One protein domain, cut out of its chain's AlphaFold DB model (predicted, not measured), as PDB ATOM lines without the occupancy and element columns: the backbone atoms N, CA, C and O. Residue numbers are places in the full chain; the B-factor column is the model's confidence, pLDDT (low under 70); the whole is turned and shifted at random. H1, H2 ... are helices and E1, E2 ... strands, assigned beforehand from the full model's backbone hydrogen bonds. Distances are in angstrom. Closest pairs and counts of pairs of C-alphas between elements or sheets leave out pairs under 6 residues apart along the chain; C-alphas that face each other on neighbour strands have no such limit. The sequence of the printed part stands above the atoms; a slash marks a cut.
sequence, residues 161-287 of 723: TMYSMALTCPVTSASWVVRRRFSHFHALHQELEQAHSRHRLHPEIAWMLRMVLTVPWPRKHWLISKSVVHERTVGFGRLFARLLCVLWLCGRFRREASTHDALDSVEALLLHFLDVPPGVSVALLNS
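AT A GLANCE: This is residues 161 to 287 of the 723 residues of an uncharacterized protein of Aphanomyces astaci (UniProt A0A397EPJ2). Look first for a two-stranded hairpin, E1 and E2, along one side of an up-and-down bundle of four helices, H1 to H4, each running against the one before it. H3 is by far the longest and makes the long axis; the short H5 packs on it on the hairpin's side. The printed part has 127 residues, in the order E1 E2 H1 H2 H3 H4 H5, with one antiparallel sheet, E1 - E2, and is mostly helix. It is compact, with a radius of gyration of the C-alphas of 15.0 A, and only just flat, spanning 48 by 32 by 17 A.

IN THESE COORDINATES: Find C-alpha 162 at (-30.581, -6.582, -19.238); from there E1 runs through residues 162 to 168, 19.5 A, and E2, residues 175 to 181, returns over 20.1 A. H1, residues 182 to 198, is 24.8 A long; H2, residues 203 to 213, is 15.0 A. Pick up H3, residues 226 to 253, at C-alpha 226 (-39.177, 1.222, -8.945); it is 40.4 A long. H4 takes residues 260 to 274, 20.8 A, and H5, residues 278 to 286, ends at C-alpha 286 (-1.808, 7.170, -20.884).

HOW THE PARTS SIT: In the hairpin E1 and E2, 155 degrees between directions, find N 165 and O 178 2.9 A apart and N 178 and O 165 2.8 A apart, within hydrogen-bond range. The closest C-alphas of E1 and H3 are those of Leu 167 and Phe 240, 7.9 A. Next find H3, the hub. H2 and H3, a helical hairpin, touch at Val 212 and Arg 242, C-alphas 5.8 A apart, at a shallow tilt of 13 degrees, opposite ways. With residues 243 to 250 alone, H3 touches H4 in another helical hairpin, closest at the C-alphas of Cys 250 and Leu 263, 5.9 A, a shallow tilt of 31 degrees. With residues 247 to 252 alone it touches H5, closest at the C-alphas of Gly 251 and Leu 285, 4.1 A, a steep tilt of 59 degrees. H1, with residues 189 to 196 alone, touches H2, closest at the C-alphas of His 196 and Ala 206, 5.5 A. H1 and H4 only just touch, with 3 pairs of C-alphas within 8 A, the closest those of Ala 195 and Val 266, 7.4 A. H1 and H3 are apart. Every O i to N i+4 pair is within hydrogen-bond range in H1, H3, H4 and H5, and 6 of 7 in H2.

THE WHOLE: The two C-alphas farthest apart are those of Ser 225 and Ser 258, 48.5 A. The printed part has no cut. The link from H2 to H3, residues 214 to 225, is long. Mean pLDDT of the printed part is 73.4; look for low values, under 70, at residues 165 to 175, 218 to 231 and 255 to 261, among others.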
ATOM      1  N   THR A 161     -33.431  -9.933 -17.478       63.84
ATOM      2  CA  THR A 161     -33.198  -8.504 -17.247       63.84
ATOM      3  C   THR A 161     -31.813  -8.109 -17.746       63.84
ATOM      4  O   THR A 161     -30.797  -8.546 -17.195       63.84
ATOM      5  N   MET A 162     -31.785  -7.257 -18.768       70.19
ATOM      6  CA  MET A 162     -30.581  -6.582 -19.238       70.19
ATOM      7  C   MET A 162     -30.512  -5.183 -18.640       70.19
ATOM      8  O   MET A 162     -31.487  -4.434 -18.681       70.19
ATOM      9  N   TYR A 163     -29.349  -4.839 -18.104       71.25
ATOM     10  CA  TYR A 163     -29.055  -3.495 -17.643       71.25
ATOM     11  C   TYR A 163     -28.269  -2.760 -18.719       71.25
ATOM     12  O   TYR A 163     -27.282  -3.291 -19.226       71.25
ATOM     13  N   SER A 164     -28.717  -1.553 -19.053       70.44
ATOM     14  CA  SER A 164     -28.042  -0.636 -19.969       70.44
ATOM     15  C   SER A 164     -27.572   0.574 -19.172       70.44
ATOM     16  O   SER A 164     -28.398   1.251 -18.560       70.44
ATOM     17  N   MET A 165     -26.264   0.823 -19.158       69.56
ATOM     18  CA  MET A 165     -25.635   1.916 -18.418       69.56
ATOM     19  C   MET A 165     -24.840   2.803 -19.370       69.56
ATOM     20  O   MET A 165     -23.964   2.308 -20.073       69.56
ATOM     21  N   ALA A 166     -25.115   4.106 -19.379       66.94
ATOM     22  CA  ALA A 166     -24.241   5.080 -20.024       66.94
ATOM     23  C   ALA A 166     -23.069   5.408 -19.085       66.94
ATOM     24  O   ALA A 166     -23.286   5.782 -17.934       66.94
ATOM     25  N   LEU A 167     -21.843   5.236 -19.570       65.06
ATOM     26  CA  LEU A 167     -20.605   5.605 -18.892       65.06
ATOM     27  C   LEU A 167     -19.972   6.788 -19.623       65.06
ATOM     28  O   LEU A 167     -20.050   6.864 -20.846       65.06
ATOM     29  N   THR A 168     -19.312   7.676 -18.884       59.25
ATOM     30  CA  THR A 168     -18.580   8.825 -19.431       59.25
ATOM     31  C   THR A 168     -17.148   8.788 -18.921       59.25
ATOM     32  O   THR A 168     -16.922   8.634 -17.727       59.25
ATOM     33  N   CYS A 169     -16.161   8.924 -19.802       62.59
ATOM     34  CA  CYS A 169     -14.759   8.979 -19.404       62.59
ATOM     35  C   CYS A 169     -14.447  10.353 -18.795       62.59
ATOM     36  O   CYS A 169     -14.749  11.366 -19.425       62.59
ATOM     37  N   PRO A 170     -13.785  10.428 -17.629       51.50
ATOM     38  CA  PRO A 170     -13.449  11.709 -17.007       51.50
ATOM     39  C   PRO A 170     -12.330  12.451 -17.744       51.50
ATOM     40  O   PRO A 170     -12.242  13.669 -17.643       51.50
ATOM     41  N   VAL A 171     -11.481  11.726 -18.478       52.09
ATOM     42  CA  VAL A 171     -10.326  12.291 -19.192       52.09
ATOM     43  C   VAL A 171     -10.745  12.855 -20.547       52.09
ATOM     44  O   VAL A 171     -10.351  13.957 -20.906       52.09
ATOM     45  N   THR A 172     -11.555  12.116 -21.308       53.91
ATOM     46  CA  THR A 172     -11.929  12.497 -22.681       53.91
ATOM     47  C   THR A 172     -13.326  13.088 -22.792       53.91
ATOM     48  O   THR A 172     -13.706  13.543 -23.866       53.91
ATOM     49  N   SER A 173     -14.131  13.026 -21.727       52.56
ATOM     50  CA  SER A 173     -15.578  13.304 -21.751       52.56
ATOM     51  C   SER A 173     -16.385  12.437 -22.736       52.56
ATOM     52  O   SER A 173     -17.590  12.630 -22.886       52.56
ATOM     53  N   ALA A 174     -15.761  11.446 -23.381       55.34
ATOM     54  CA  ALA A 174     -16.439  10.537 -24.295       55.34
ATOM     55  C   ALA A 174     -17.386   9.620 -23.518       55.34
ATOM     56  O   ALA A 174     -17.003   9.056 -22.491       55.34
ATOM     57  N   SER A 175     -18.604   9.446 -24.028       64.75
ATOM     58  CA  SER A 175     -19.609   8.572 -23.421       64.75
ATOM     59  C   SER A 175     -19.875   7.334 -24.276       64.75
ATOM     60  O   SER A 175     -19.880   7.417 -25.503       64.75
ATOM     61  N   TRP A 176     -20.101   6.190 -23.632       78.31
ATOM     62  CA  TRP A 176     -20.463   4.925 -24.278       78.31
ATOM     63  C   TRP A 176     -21.455   4.137 -23.415       78.31
ATOM     64  O   TRP A 176     -21.674   4.464 -22.251       78.31
ATOM     65  N   VAL A 177     -22.100   3.118 -23.989       77.81
ATOM     66  CA  VAL A 177     -23.136   2.333 -23.300       77.81
ATOM     67  C   VAL A 177     -22.654   0.911 -23.052       77.81
ATOM     68  O   VAL A 177     -22.303   0.201 -23.989       77.81
ATOM     69  N   VAL A 178     -22.722   0.481 -21.796       76.31
ATOM     70  CA  VAL A 178     -22.420  -0.880 -21.354       76.31
ATOM     71  C   VAL A 178     -23.718  -1.629 -21.101       76.31
ATOM     72  O   VAL A 178     -24.590  -1.157 -20.369       76.31
ATOM     73  N   ARG A 179     -23.852  -2.817 -21.699       80.75
ATOM     74  CA  ARG A 179     -25.015  -3.694 -21.499       80.75
ATOM     75  C   ARG A 179     -24.608  -4.984 -20.807       80.75
ATOM     76  O   ARG A 179     -23.831  -5.765 -21.355       80.75
ATOM     77  N   ARG A 180     -25.125  -5.242 -19.604       83.12
ATOM     78  CA  ARG A 180     -24.776  -6.429 -18.801       83.12
ATOM     79  C   ARG A 180     -26.009  -7.014 -18.119       83.12
ATOM     80  O   ARG A 180     -26.945  -6.296 -17.795       83.12
ATOM     81  N   ARG A 181     -26.014  -8.328 -17.875       80.69
ATOM     82  CA  ARG A 181     -26.993  -9.002 -16.997       80.69
ATOM     83  C   ARG A 181     -26.409  -9.164 -15.599       80.69
ATOM     84  O   ARG A 181     -25.191  -9.177 -15.446       80.69
ATOM     85  N   PHE A 182     -27.259  -9.374 -14.593       78.00
ATOM     86  CA  PHE A 182     -26.822  -9.505 -13.191       78.00
ATOM     87  C   PHE A 182     -25.715 -10.561 -12.997       78.00
ATOM     88  O   PHE A 182     -24.780 -10.347 -12.234       78.00
ATOM     89  N   SER A 183     -25.778 -11.681 -13.723       80.38
ATOM     90  CA  SER A 183     -24.763 -12.737 -13.635       80.38
ATOM     91  C   SER A 183     -23.389 -12.323 -14.171       80.38
ATOM     92  O   SER A 183     -22.397 -12.869 -13.710       80.38
ATOM     93  N   HIS A 184     -23.303 -11.358 -15.096       86.31
ATOM     94  CA  HIS A 184     -22.011 -10.826 -15.551       86.31
ATOM     95  C   HIS A 184     -21.328 -10.012 -14.453       86.31
ATOM     96  O   HIS A 184     -20.124 -10.126 -14.275       86.31
ATOM     97  N   PHE A 185     -22.096  -9.235 -13.683       84.19
ATOM     98  CA  PHE A 185     -21.562  -8.531 -12.517       84.19
ATOM     99  C   PHE A 185     -21.034  -9.530 -11.485       84.19
ATOM    100  O   PHE A 185     -19.922  -9.381 -10.994       84.19
ATOM    101  N   HIS A 186     -21.804 -10.580 -11.193       83.19
ATOM    102  CA  HIS A 186     -21.374 -11.593 -10.232       83.19
ATOM    103  C   HIS A 186     -20.087 -12.313 -10.669       83.19
ATOM    104  O   HIS A 186     -19.204 -12.509  -9.841       83.19
ATOM    105  N   ALA A 187     -19.957 -12.640 -11.962       88.00
ATOM    106  CA  ALA A 187     -18.734 -13.218 -12.520       88.00
ATOM    107  C   ALA A 187     -17.528 -12.272 -12.370       88.00
ATOM    108  O   ALA A 187     -16.501 -12.687 -11.844       88.00
ATOM    109  N   LEU A 188     -17.683 -10.983 -12.713       89.62
ATOM    110  CA  LEU A 188     -16.631  -9.979 -12.507       89.62
ATOM    111  C   LEU A 188     -16.176  -9.923 -11.043       89.62
ATOM    112  O   LEU A 188     -14.982  -9.880 -10.775       89.62
ATOM    113  N   HIS A 189     -17.114  -9.922 -10.092       86.81
ATOM    114  CA  HIS A 189     -16.776  -9.880  -8.670       86.81
ATOM    115  C   HIS A 189     -15.918 -11.080  -8.255       86.81
ATOM    116  O   HIS A 189     -14.886 -10.899  -7.618       86.81
ATOM    117  N   GLN A 190     -16.304 -12.291  -8.672       88.50
ATOM    118  CA  GLN A 190     -15.535 -13.509  -8.400       88.50
ATOM    119  C   GLN A 190     -14.129 -13.446  -9.011       88.50
ATOM    120  O   GLN A 190     -13.158 -13.854  -8.373       88.50
ATOM    121  N   GLU A 191     -13.998 -12.917 -10.226       90.56
ATOM    122  CA  GLU A 191     -12.702 -12.752 -10.890       90.56
ATOM    123  C   GLU A 191     -11.813 -11.718 -10.181       90.56
ATOM    124  O   GLU A 191     -10.618 -11.957  -9.998       90.56
ATOM    125  N   LEU A 192     -12.389 -10.614  -9.690       89.12
ATOM    126  CA  LEU A 192     -11.670  -9.603  -8.907       89.12
ATOM    127  C   LEU A 192     -11.253 -10.116  -7.519       89.12
ATOM    128  O   LEU A 192     -10.148  -9.814  -7.073       89.12
ATOM    129  N   GLU A 193     -12.080 -10.923  -6.845       89.12
ATOM    130  CA  GLU A 193     -11.711 -11.589  -5.584       89.12
ATOM    131  C   GLU A 193     -10.549 -12.562  -5.793       89.12
ATOM    132  O   GLU A 193      -9.581 -12.568  -5.025       89.12
ATOM    133  N   GLN A 194     -10.599 -13.346  -6.874       89.44
ATOM    134  CA  GLN A 194      -9.499 -14.228  -7.248       89.44
ATOM    135  C   GLN A 194      -8.228 -13.425  -7.537       89.44
ATOM    136  O   GLN A 194      -7.174 -13.762  -6.999       89.44
ATOM    137  N   ALA A 195      -8.312 -12.339  -8.309       86.44
ATOM    138  CA  ALA A 195      -7.177 -11.456  -8.571       86.44
ATOM    139  C   ALA A 195      -6.608 -10.856  -7.272       86.44
ATOM    140  O   ALA A 195      -5.392 -10.849  -7.079       86.44
ATOM    141  N   HIS A 196      -7.466 -10.441  -6.335       87.88
ATOM    142  CA  HIS A 196      -7.042  -9.886  -5.048       87.88
ATOM    143  C   HIS A 196      -6.313 -10.928  -4.197       87.88
ATOM    144  O   HIS A 196      -5.295 -10.619  -3.578       87.88
ATOM    145  N   SER A 197      -6.788 -12.177  -4.208       86.56
ATOM    146  CA  SER A 197      -6.123 -13.278  -3.509       86.56
ATOM    147  C   SER A 197      -4.766 -13.636  -4.129       86.56
ATOM    148  O   SER A 197      -3.796 -13.813  -3.393       86.56
ATOM    149  N   ARG A 198      -4.673 -13.677  -5.469       84.94
ATOM    150  CA  ARG A 198      -3.443 -13.992  -6.217       84.94
ATOM    151  C   ARG A 198      -2.373 -12.918  -6.047       84.94
ATOM    152  O   ARG A 198      -1.201 -13.246  -5.907       84.94
ATOM    153  N   HIS A 199      -2.772 -11.647  -6.018       81.75
ATOM    154  CA  HIS A 199      -1.852 -10.507  -5.960       81.75
ATOM    155  C   HIS A 199      -1.786  -9.848  -4.576       81.75
ATOM    156  O   HIS A 199      -1.404  -8.687  -4.460       81.75
ATOM    157  N   ARG A 200      -2.110 -10.584  -3.503       78.06
ATOM    158  CA  ARG A 200      -2.103 -10.071  -2.120       78.06
ATOM    159  C   ARG A 200      -0.739  -9.528  -1.670       78.06
ATOM    160  O   ARG A 200      -0.688  -8.684  -0.782       78.06
ATOM    161  N   LEU A 201       0.344 -10.021  -2.272       76.19
ATOM    162  CA  LEU A 201       1.722  -9.596  -2.001       76.19
ATOM    163  C   LEU A 201       2.142  -8.331  -2.769       76.19
ATOM    164  O   LEU A 201       3.229  -7.828  -2.519       76.19
ATOM    165  N   HIS A 202       1.296  -7.813  -3.668       78.44
ATOM    166  CA  HIS A 202       1.500  -6.543  -4.367       78.44
ATOM    167  C   HIS A 202       0.613  -5.468  -3.718       78.44
ATOM    168  O   HIS A 202      -0.595  -5.452  -3.983       78.44
ATOM    169  N   PRO A 203       1.156  -4.596  -2.847       73.69
ATOM    170  CA  PRO A 203       0.364  -3.651  -2.058       73.69
ATOM    171  C   PRO A 203      -0.503  -2.716  -2.909       73.69
ATOM    172  O   PRO A 203      -1.643  -2.440  -2.540       73.69
ATOM    173  N   GLU A 204      -0.002  -2.284  -4.069       73.31
ATOM    174  CA  GLU A 204      -0.694  -1.403  -5.015       73.31
ATOM    175  C   GLU A 204      -1.935  -2.095  -5.594       73.31
ATOM    176  O   GLU A 204      -3.038  -1.546  -5.601       73.31
ATOM    177  N   ILE A 205      -1.764  -3.338  -6.054       79.94
ATOM    178  CA  ILE A 205      -2.813  -4.130  -6.706       79.94
ATOM    179  C   ILE A 205      -3.843  -4.588  -5.678       79.94
ATOM    180  O   ILE A 205      -5.050  -4.477  -5.903       79.94
ATOM    181  N   ALA A 206      -3.380  -5.056  -4.520       81.12
ATOM    182  CA  ALA A 206      -4.246  -5.434  -3.417       81.12
ATOM    183  C   ALA A 206      -5.119  -4.249  -2.975       81.12
ATOM    184  O   ALA A 206      -6.322  -4.421  -2.766       81.12
ATOM    185  N   TRP A 207      -4.544  -3.049  -2.886       77.06
ATOM    186  CA  TRP A 207      -5.274  -1.834  -2.550       77.06
ATOM    187  C   TRP A 207      -6.305  -1.452  -3.623       77.06
ATOM    188  O   TRP A 207      -7.483  -1.302  -3.295       77.06
ATOM    189  N   MET A 208      -5.915  -1.404  -4.903       78.69
ATOM    190  CA  MET A 208      -6.836  -1.110  -6.011       78.69
ATOM    191  C   MET A 208      -8.029  -2.068  -6.063       78.69
ATOM    192  O   MET A 208      -9.174  -1.643  -6.202       78.69
ATOM    193  N   LEU A 209      -7.783  -3.369  -5.915       84.88
ATOM    194  CA  LEU A 209      -8.849  -4.368  -5.952       84.88
ATOM    195  C   LEU A 209      -9.766  -4.255  -4.728       84.88
ATOM    196  O   LEU A 209     -10.986  -4.369  -4.859       84.88
ATOM    197  N   ARG A 210      -9.220  -3.927  -3.549       79.88
ATOM    198  CA  ARG A 210     -10.019  -3.669  -2.342       79.88
ATOM    199  C   ARG A 210     -10.984  -2.490  -2.527       79.88
ATOM    200  O   ARG A 210     -12.101  -2.554  -2.014       79.88
ATOM    201  N   MET A 211     -10.616  -1.462  -3.297       71.06
ATOM    202  CA  MET A 211     -11.505  -0.324  -3.596       71.06
ATOM    203  C   MET A 211     -12.785  -0.722  -4.345       71.06
ATOM    204  O   MET A 211     -13.793  -0.023  -4.248       71.06
ATOM    205  N   VAL A 212     -12.753  -1.821  -5.101       80.19
ATOM    206  CA  VAL A 212     -13.920  -2.343  -5.828       80.19
ATOM    207  C   VAL A 212     -14.661  -3.375  -4.984       80.19
ATOM    208  O   VAL A 212     -15.885  -3.333  -4.898       80.19
ATOM    209  N   LEU A 213     -13.927  -4.266  -4.311       83.62
ATOM    210  CA  LEU A 213     -14.494  -5.363  -3.517       83.62
ATOM    211  C   LEU A 213     -15.211  -4.898  -2.240       83.62
ATOM    212  O   LEU A 213     -16.027  -5.625  -1.686       83.62
ATOM    213  N   THR A 214     -14.928  -3.685  -1.763       76.75
ATOM    214  CA  THR A 214     -15.614  -3.089  -0.603       76.75
ATOM    215  C   THR A 214     -16.932  -2.398  -0.962       76.75
ATOM    216  O   THR A 214     -17.667  -1.982  -0.064       76.75
ATOM    217  N   VAL A 215     -17.269  -2.281  -2.253       73.19
ATOM    218  CA  VAL A 215     -18.537  -1.689  -2.694       73.19
ATOM    219  C   VAL A 215     -19.693  -2.625  -2.321       73.19
ATOM    220  O   VAL A 215     -19.690  -3.786  -2.734       73.19
ATOM    221  N   PRO A 216     -20.719  -2.148  -1.585       70.31
ATOM    222  CA  PRO A 216     -21.870  -2.975  -1.247       70.31
ATOM    223  C   PRO A 216     -22.555  -3.542  -2.494       70.31
ATOM    224  O   PRO A 216     -22.979  -2.795  -3.380       70.31
ATOM    225  N   TRP A 217     -22.693  -4.869  -2.550       70.75
ATOM    226  CA  TRP A 217     -23.296  -5.541  -3.698       70.75
ATOM    227  C   TRP A 217     -24.804  -5.259  -3.794       70.75
ATOM    228  O   TRP A 217     -25.513  -5.418  -2.791       70.75
ATOM    229  N   PRO A 218     -25.345  -4.906  -4.977       67.56
ATOM    230  CA  PRO A 218     -26.784  -4.728  -5.145       67.56
ATOM    231  C   PRO A 218     -27.548  -6.016  -4.822       67.56
ATOM    232  O   PRO A 218     -27.207  -7.101  -5.309       67.56
ATOM    233  N   ARG A 219     -28.616  -5.921  -4.022       68.56
ATOM    234  CA  ARG A 219     -29.344  -7.108  -3.556       68.56
ATOM    235  C   ARG A 219     -30.048  -7.834  -4.710       68.56
ATOM    236  O   ARG A 219     -30.558  -7.242  -5.677       68.56
ATOM    237  N   LYS A 220     -30.095  -9.169  -4.622       66.19
ATOM    238  CA  LYS A 220     -30.877  -9.994  -5.549       66.19
ATOM    239  C   LYS A 220     -32.349  -9.943  -5.140       66.19
ATOM    240  O   LYS A 220     -32.748 -10.532  -4.146       66.19
ATOM    241  N   HIS A 221     -33.143  -9.258  -5.948       65.19
ATOM    242  CA  HIS A 221     -34.591  -9.173  -5.832       65.19
ATOM    243  C   HIS A 221     -35.261 -10.129  -6.818       65.19
ATOM    244  O   HIS A 221     -34.789 -10.279  -7.949       65.19
ATOM    245  N   TRP A 222     -36.345 -10.768  -6.376       52.81
ATOM    246  CA  TRP A 222     -37.153 -11.692  -7.181       52.81
ATOM    247  C   TRP A 222     -38.145 -10.966  -8.100       52.81
ATOM    248  O   TRP A 222     -38.456 -11.469  -9.176       52.81
ATOM    249  N   LEU A 223     -38.591  -9.773  -7.702       53.47
ATOM    250  CA  LEU A 223     -39.473  -8.890  -8.466       53.47
ATOM    251  C   LEU A 223     -38.784  -7.538  -8.670       53.47
ATOM    252  O   LEU A 223     -38.074  -7.054  -7.787       53.47
ATOM    253  N   ILE A 224     -38.976  -6.935  -9.841       58.12
ATOM    254  CA  ILE A 224     -38.407  -5.625 -10.175       58.12
ATOM    255  C   ILE A 224     -39.473  -4.563  -9.898       58.12
ATOM    256  O   ILE A 224     -40.483  -4.510 -10.589       58.12
ATOM    257  N   SER A 225     -39.242  -3.722  -8.890       55.50
ATOM    258  CA  SER A 225     -40.045  -2.532  -8.569       55.50
ATOM    259  C   SER A 225     -39.240  -1.250  -8.831       55.50
ATOM    260  O   SER A 225     -38.017  -1.303  -8.979       55.50
ATOM    261  N   LYS A 226     -39.885  -0.072  -8.827       51.19
ATOM    262  CA  LYS A 226     -39.177   1.222  -8.945       51.19
ATOM    263  C   LYS A 226     -38.115   1.412  -7.850       51.19
ATOM    264  O   LYS A 226     -37.029   1.903  -8.144       51.19
ATOM    265  N   SER A 227     -38.382   0.966  -6.618       63.47
ATOM    266  CA  SER A 227     -37.408   1.027  -5.518       63.47
ATOM    267  C   SER A 227     -36.205   0.112  -5.758       63.47
ATOM    268  O   SER A 227     -35.073   0.539  -5.559       63.47
ATOM    269  N   VAL A 228     -36.431  -1.098  -6.277       66.19
ATOM    270  CA  VAL A 228     -35.369  -2.042  -6.660       66.19
ATOM    271  C   VAL A 228     -34.534  -1.507  -7.826       66.19
ATOM    272  O   VAL A 228     -33.314  -1.656  -7.828       66.19
ATOM    273  N   VAL A 229     -35.165  -0.873  -8.819       59.97
ATOM    274  CA  VAL A 229     -34.462  -0.236  -9.944       59.97
ATOM    275  C   VAL A 229     -33.619   0.935  -9.454       59.97
ATOM    276  O   VAL A 229     -32.461   1.037  -9.849       59.97
ATOM    277  N   HIS A 230     -34.149   1.784  -8.571       59.22
ATOM    278  CA  HIS A 230     -33.405   2.906  -8.001       59.22
ATOM    279  C   HIS A 230     -32.223   2.429  -7.144       59.22
ATOM    280  O   HIS A 230     -31.094   2.848  -7.389       59.22
ATOM    281  N   GLU A 231     -32.450   1.478  -6.228       69.88
ATOM    282  CA  GLU A 231     -31.399   0.841  -5.419       69.88
ATOM    283  C   GLU A 231     -30.279   0.285  -6.309       69.88
ATOM    284  O   GLU A 231     -29.098   0.550  -6.080       69.88
ATOM    285  N   ARG A 232     -30.643  -0.450  -7.368       71.81
ATOM    286  CA  ARG A 232     -29.682  -1.031  -8.312       71.81
ATOM    287  C   ARG A 232     -28.988   0.011  -9.173       71.81
ATOM    288  O   ARG A 232     -27.808  -0.152  -9.447       71.81
ATOM    289  N   THR A 233     -29.681   1.064  -9.591       63.66
ATOM    290  CA  THR A 233     -29.089   2.146 -10.390       63.66
ATOM    291  C   THR A 233     -27.999   2.850  -9.591       63.66
ATOM    292  O   THR A 233     -26.888   3.008 -10.090       63.66
ATOM    293  N   VAL A 234     -28.281   3.176  -8.327       61.91
ATOM    294  CA  VAL A 234     -27.297   3.766  -7.411       61.91
ATOM    295  C   VAL A 234     -26.152   2.784  -7.153       61.91
ATOM    296  O   VAL A 234     -24.991   3.131  -7.337       61.91
ATOM    297  N   GLY A 235     -26.455   1.533  -6.794       70.19
ATOM    298  CA  GLY A 235     -25.432   0.527  -6.499       70.19
ATOM    299  C   GLY A 235     -24.507   0.216  -7.684       70.19
ATOM    300  O   GLY A 235     -23.294   0.118  -7.513       70.19
ATOM    301  N   PHE A 236     -25.052   0.106  -8.898       76.12
ATOM    302  CA  PHE A 236     -24.240  -0.099 -10.097       76.12
ATOM    303  C   PHE A 236     -23.457   1.153 -10.488       76.12
ATOM    304  O   PHE A 236     -22.298   1.010 -10.867       76.12
ATOM    305  N   GLY A 237     -24.026   2.356 -10.361       67.12
ATOM    306  CA  GLY A 237     -23.295   3.605 -10.613       67.12
ATOM    307  C   GLY A 237     -22.013   3.699  -9.784       67.12
ATOM    308  O   GLY A 237     -20.931   3.910 -10.337       67.12
ATOM    309  N   ARG A 238     -22.119   3.382  -8.491       69.44
ATOM    310  CA  ARG A 238     -20.984   3.301  -7.561       69.44
ATOM    311  C   ARG A 238     -19.922   2.301  -8.000       69.44
ATOM    312  O   ARG A 238     -18.733   2.614  -8.024       69.44
ATOM    313  N   LEU A 239     -20.352   1.098  -8.383       77.19
ATOM    314  CA  LEU A 239     -19.455   0.056  -8.876       77.19
ATOM    315  C   LEU A 239     -18.701   0.519 -10.134       77.19
ATOM    316  O   LEU A 239     -17.478   0.425 -10.179       77.19
ATOM    317  N   PHE A 240     -19.396   1.073 -11.130       75.88
ATOM    318  CA  PHE A 240     -18.779   1.520 -12.384       75.88
ATOM    319  C   PHE A 240     -17.771   2.658 -12.194       75.88
ATOM    320  O   PHE A 240     -16.701   2.627 -12.803       75.88
ATOM    321  N   ALA A 241     -18.066   3.620 -11.317       67.31
ATOM    322  CA  ALA A 241     -17.126   4.683 -10.977       67.31
ATOM    323  C   ALA A 241     -15.818   4.121 -10.387       67.31
ATOM    324  O   ALA A 241     -14.725   4.553 -10.762       67.31
ATOM    325  N   ARG A 242     -15.908   3.105  -9.514       73.88
ATOM    326  CA  ARG A 242     -14.730   2.428  -8.945       73.88
ATOM    327  C   ARG A 242     -13.938   1.656  -9.996       73.88
ATOM    328  O   ARG A 242     -12.715   1.746  -9.994       73.88
ATOM    329  N   LEU A 243     -14.609   0.965 -10.916       83.06
ATOM    330  CA  LEU A 243     -13.944   0.231 -12.001       83.06
ATOM    331  C   LEU A 243     -13.155   1.172 -12.928       83.06
ATOM    332  O   LEU A 243     -12.013   0.875 -13.269       83.06
ATOM    333  N   LEU A 244     -13.716   2.334 -13.288       75.00
ATOM    334  CA  LEU A 244     -13.016   3.337 -14.105       75.00
ATOM    335  C   LEU A 244     -11.833   3.978 -13.366       75.00
ATOM    336  O   LEU A 244     -10.801   4.250 -13.979       75.00
ATOM    337  N   CYS A 245     -11.960   4.185 -12.054       72.31
ATOM    338  CA  CYS A 245     -10.870   4.674 -11.213       72.31
ATOM    339  C   CYS A 245      -9.710   3.669 -11.143       72.31
ATOM    340  O   CYS A 245      -8.560   4.059 -11.331       72.31
ATOM    341  N   VAL A 246     -10.001   2.376 -10.953       78.69
ATOM    342  CA  VAL A 246      -8.972   1.324 -10.977       78.69
ATOM    343  C   VAL A 246      -8.312   1.231 -12.347       78.69
ATOM    344  O   VAL A 246      -7.091   1.159 -12.417       78.69
ATOM    345  N   LEU A 247      -9.083   1.313 -13.434       80.81
ATOM    346  CA  LEU A 247      -8.529   1.290 -14.787       80.81
ATOM    347  C   LEU A 247      -7.554   2.459 -15.034       80.81
ATOM    348  O   LEU A 247      -6.487   2.258 -15.604       80.81
ATOM    349  N   TRP A 248      -7.867   3.663 -14.550       76.31
ATOM    350  CA  TRP A 248      -6.934   4.796 -14.588       76.31
ATOM    351  C   TRP A 248      -5.676   4.552 -13.733       76.31
ATOM    352  O   TRP A 248      -4.555   4.801 -14.185       76.31
ATOM    353  N   LEU A 249      -5.839   4.006 -12.520       74.25
ATOM    354  CA  LEU A 249      -4.723   3.671 -11.628       74.25
ATOM    355  C   LEU A 249      -3.798   2.601 -12.231       74.25
ATOM    356  O   LEU A 249      -2.584   2.726 -12.084       74.25
ATOM    357  N   CYS A 250      -4.325   1.616 -12.969       79.69
ATOM    358  CA  CYS A 250      -3.521   0.633 -13.708       79.69
ATOM    359  C   CYS A 250      -2.526   1.324 -14.654       79.69
ATOM    360  O   CYS A 250      -1.325   1.055 -14.592       79.69
ATOM    361  N   GLY A 251      -2.994   2.285 -15.459       74.19
ATOM    362  CA  GLY A 251      -2.135   3.067 -16.353       74.19
ATOM    363  C   GLY A 251      -1.132   3.962 -15.615       74.19
ATOM    364  O   GLY A 251      -0.039   4.244 -16.117       74.19
ATOM    365  N   ARG A 252      -1.459   4.405 -14.396       71.00
ATOM    366  CA  ARG A 252      -0.545   5.207 -13.577       71.00
ATOM    367  C   ARG A 252       0.547   4.368 -12.913       71.00
ATOM    368  O   ARG A 252       1.716   4.708 -13.086       71.00
ATOM    369  N   PHE A 253       0.192   3.281 -12.228       71.25
ATOM    370  CA  PHE A 253       1.150   2.378 -11.582       71.25
ATOM    371  C   PHE A 253       2.054   1.679 -12.600       71.25
ATOM    372  O   PHE A 253       3.243   1.525 -12.334       71.25
ATOM    373  N   ARG A 254       1.552   1.357 -13.805       74.06
ATOM    374  CA  ARG A 254       2.372   0.817 -14.910       74.06
ATOM    375  C   ARG A 254       3.582   1.696 -15.235       74.06
ATOM    376  O   ARG A 254       4.616   1.186 -15.644       74.06
ATOM    377  N   ARG A 255       3.456   3.016 -15.082       64.75
ATOM    378  CA  ARG A 255       4.534   3.973 -15.380       64.75
ATOM    379  C   ARG A 255       5.565   4.104 -14.258       64.75
ATOM    380  O   ARG A 255       6.569   4.778 -14.455       64.75
ATOM    381  N   GLU A 256       5.317   3.506 -13.094       55.62
ATOM    382  CA  GLU A 256       6.136   3.682 -11.887       55.62
ATOM    383  C   GLU A 256       6.650   2.373 -11.280       55.62
ATOM    384  O   GLU A 256       7.641   2.400 -10.556       55.62
ATOM    385  N   ALA A 257       5.985   1.247 -11.545       55.81
ATOM    386  CA  ALA A 257       6.271  -0.048 -10.938       55.81
ATOM    387  C   ALA A 257       6.894  -1.037 -11.936       55.81
ATOM    388  O   ALA A 257       6.659  -0.964 -13.139       55.81
ATOM    389  N   SER A 258       7.646  -2.006 -11.411       53.91
ATOM    390  CA  SER A 258       8.300  -3.087 -12.163       53.91
ATOM    391  C   SER A 258       7.398  -4.299 -12.455       53.91
ATOM    392  O   SER A 258       7.827  -5.237 -13.124       53.91
ATOM    393  N   THR A 259       6.158  -4.322 -11.954       59.09
ATOM    394  CA  THR A 259       5.244  -5.474 -12.056       59.09
ATOM    395  C   THR A 259       4.171  -5.240 -13.120       59.09
ATOM    396  O   THR A 259       3.080  -4.757 -12.812       59.09
ATOM    397  N   HIS A 260       4.480  -5.575 -14.373       65.69
ATOM    398  CA  HIS A 260       3.584  -5.351 -15.514       65.69
ATOM    399  C   HIS A 260       2.480  -6.420 -15.631       65.69
ATOM    400  O   HIS A 260       1.300  -6.076 -15.669       65.69
ATOM    401  N   ASP A 261       2.825  -7.706 -15.529       69.44
ATOM    402  CA  ASP A 261       1.912  -8.824 -15.840       69.44
ATOM    403  C   ASP A 261       0.632  -8.870 -14.978       69.44
ATOM    404  O   ASP A 261      -0.464  -9.201 -15.446       69.44
ATOM    405  N   ALA A 262       0.751  -8.517 -13.695       72.44
ATOM    406  CA  ALA A 262      -0.374  -8.505 -12.760       72.44
ATOM    407  C   ALA A 262      -1.326  -7.316 -12.999       72.44
ATOM    408  O   ALA A 262      -2.541  -7.456 -12.863       72.44
ATOM    409  N   LEU A 263      -0.785  -6.155 -13.388       78.38
ATOM    410  CA  LEU A 263      -1.574  -4.971 -13.745       78.38
ATOM    411  C   LEU A 263      -2.296  -5.169 -15.078       78.38
ATOM    412  O   LEU A 263      -3.466  -4.809 -15.191       78.38
ATOM    413  N   ASP A 264      -1.627  -5.792 -16.046       82.06
ATOM    414  CA  ASP A 264      -2.179  -6.070 -17.373       82.06
ATOM    415  C   ASP A 264      -3.365  -7.043 -17.296       82.06
ATOM    416  O   ASP A 264      -4.366  -6.868 -17.990       82.06
ATOM    417  N   SER A 265      -3.305  -8.017 -16.380       82.56
ATOM    418  CA  SER A 265      -4.402  -8.960 -16.129       82.56
ATOM    419  C   SER A 265      -5.662  -8.268 -15.587       82.56
ATOM    420  O   SER A 265      -6.774  -8.548 -16.041       82.56
ATOM    421  N   VAL A 266      -5.506  -7.342 -14.631       86.06
ATOM    422  CA  VAL A 266      -6.628  -6.562 -14.075       86.06
ATOM    423  C   VAL A 266      -7.163  -5.572 -15.110       86.06
ATOM    424  O   VAL A 266      -8.374  -5.451 -15.278       86.06
ATOM    425  N   GLU A 267      -6.282  -4.897 -15.847       87.81
ATOM    426  CA  GLU A 267      -6.672  -3.979 -16.915       87.81
ATOM    427  C   GLU A 267      -7.497  -4.676 -17.999       87.81
ATOM    428  O   GLU A 267      -8.573  -4.191 -18.347       87.81
ATOM    429  N   ALA A 268      -7.023  -5.812 -18.513       87.12
ATOM    430  CA  ALA A 268      -7.710  -6.550 -19.568       87.12
ATOM    431  C   ALA A 268      -9.120  -6.968 -19.131       87.12
ATOM    432  O   ALA A 268     -10.084  -6.798 -19.886       87.12
ATOM    433  N   LEU A 269      -9.253  -7.437 -17.885       89.88
ATOM    434  CA  LEU A 269     -10.538  -7.776 -17.282       89.88
ATOM    435  C   LEU A 269     -11.489  -6.569 -17.251       89.88
ATOM    436  O   LEU A 269     -12.652  -6.674 -17.654       89.88
ATOM    437  N   LEU A 270     -11.002  -5.408 -16.807       90.44
ATOM    438  CA  LEU A 270     -11.806  -4.192 -16.702       90.44
ATOM    439  C   LEU A 270     -12.178  -3.613 -18.069       90.44
ATOM    440  O   LEU A 270     -13.338  -3.258 -18.273       90.44
ATOM    441  N   LEU A 271     -11.239  -3.551 -19.015       87.94
ATOM    442  CA  LEU A 271     -11.491  -3.082 -20.380       87.94
ATOM    443  C   LEU A 271     -12.564  -3.926 -21.069       87.94
ATOM    444  O   LEU A 271     -13.478  -3.370 -21.680       87.94
ATOM    445  N   HIS A 272     -12.484  -5.253 -20.921       89.75
ATOM    446  CA  HIS A 272     -13.475  -6.176 -21.463       89.75
ATOM    447  C   HIS A 272     -14.835  -6.017 -20.776       89.75
ATOM    448  O   HIS A 272     -15.868  -5.903 -21.434       89.75
ATOM    449  N   PHE A 273     -14.869  -5.963 -19.442       90.62
ATOM    450  CA  PHE A 273     -16.133  -5.828 -18.723       90.62
ATOM    451  C   PHE A 273     -16.842  -4.498 -19.008       90.62
ATOM    452  O   PHE A 273     -18.071  -4.477 -19.088       90.62
ATOM    453  N   LEU A 274     -16.087  -3.411 -19.172       87.69
ATOM    454  CA  LEU A 274     -16.602  -2.060 -19.387       87.69
ATOM    455  C   LEU A 274     -16.841  -1.709 -20.862       87.69
ATOM    456  O   LEU A 274     -17.302  -0.602 -21.112       87.69
ATOM    457  N   ASP A 275     -16.531  -2.580 -21.826       87.25
ATOM    458  CA  ASP A 275     -16.615  -2.281 -23.269       87.25
ATOM    459  C   ASP A 275     -15.945  -0.934 -23.644       87.25
ATOM    460  O   ASP A 275     -16.495  -0.149 -24.420       87.25
ATOM    461  N   VAL A 276     -14.783  -0.613 -23.050       79.62
ATOM    462  CA  VAL A 276     -14.146   0.708 -23.226       79.62
ATOM    463  C   VAL A 276     -13.664   0.876 -24.674       79.62
ATOM    464  O   VAL A 276     -12.859   0.065 -25.137       79.62
ATOM    465  N   PRO A 277     -14.077   1.937 -25.398       81.12
ATOM    466  CA  PRO A 277     -13.599   2.171 -26.756       81.12
ATOM    467  C   PRO A 277     -12.071   2.371 -26.804       81.12
ATOM    468  O   PRO A 277     -11.537   3.055 -25.929       81.12
ATOM    469  N   PRO A 278     -11.358   1.892 -27.843       74.00
ATOM    470  CA  PRO A 278      -9.894   1.984 -27.917       74.00
ATOM    471  C   PRO A 278      -9.326   3.405 -27.767       74.00
ATOM    472  O   PRO A 278      -8.324   3.613 -27.092       74.00
ATOM    473  N   GLY A 279      -9.984   4.421 -28.339       65.19
ATOM    474  CA  GLY A 279      -9.556   5.821 -28.174       65.19
ATOM    475  C   GLY A 279      -9.719   6.345 -26.741       65.19
ATOM    476  O   GLY A 279      -8.964   7.206 -26.298       65.19
ATOM    477  N   VAL A 280     -10.681   5.795 -25.995       66.69
ATOM    478  CA  VAL A 280     -10.935   6.137 -24.592       66.69
ATOM    479  C   VAL A 280      -9.968   5.396 -23.675       66.69
ATOM    480  O   VAL A 280      -9.453   6.009 -22.745       66.69
ATOM    481  N   SER A 281      -9.685   4.118 -23.941       74.12
ATOM    482  CA  SER A 281      -8.740   3.332 -23.143       74.12
ATOM    483  C   SER A 281      -7.325   3.897 -23.242       74.12
ATOM    484  O   SER A 281      -6.699   4.121 -22.213       74.12
ATOM    485  N   VAL A 282      -6.857   4.238 -24.447       68.44
ATOM    486  CA  VAL A 282      -5.542   4.867 -24.652       68.44
ATOM    487  C   VAL A 282      -5.434   6.174 -23.869       68.44
ATOM    488  O   VAL A 282      -4.458   6.378 -23.152       68.44
ATOM    489  N   ALA A 283      -6.443   7.043 -23.950       61.88
ATOM    490  CA  ALA A 283      -6.439   8.305 -23.219       61.88
ATOM    491  C   ALA A 283      -6.504   8.104 -21.698       61.88
ATOM    492  O   ALA A 283      -5.783   8.774 -20.968       61.88
ATOM    493  N   LEU A 284      -7.328   7.173 -21.211       62.00
ATOM    494  CA  LEU A 284      -7.485   6.892 -19.782       62.00
ATOM    495  C   LEU A 284      -6.208   6.293 -19.172       62.00
ATOM    496  O   LEU A 284      -5.812   6.694 -18.081       62.00
ATOM    497  N   LEU A 285      -5.545   5.380 -19.886       66.19
ATOM    498  CA  LEU A 285      -4.342   4.678 -19.429       66.19
ATOM    499  C   LEU A 285      -3.075   5.530 -19.551       66.19
ATOM    500  O   LEU A 285      -2.218   5.503 -18.667       66.19
ATOM    501  N   ASN A 286      -2.971   6.323 -20.622       59.94
ATOM    502  CA  ASN A 286      -1.808   7.170 -20.884       59.94
ATOM    503  C   ASN A 286      -1.957   8.585 -20.324       59.94
ATOM    504  O   ASN A 286      -1.014   9.370 -20.422       59.94
ATOM    505  N   SER A 287      -3.086   8.922 -19.693       53.81
ATOM    506  CA  SER A 287      -3.278  10.212 -19.027       53.81
ATOM    507  C   SER A 287      -2.254  10.387 -17.906       53.81
ATOM    508  O   SER A 287      -2.392   9.874 -16.800       53.81
TER     509      SER A 287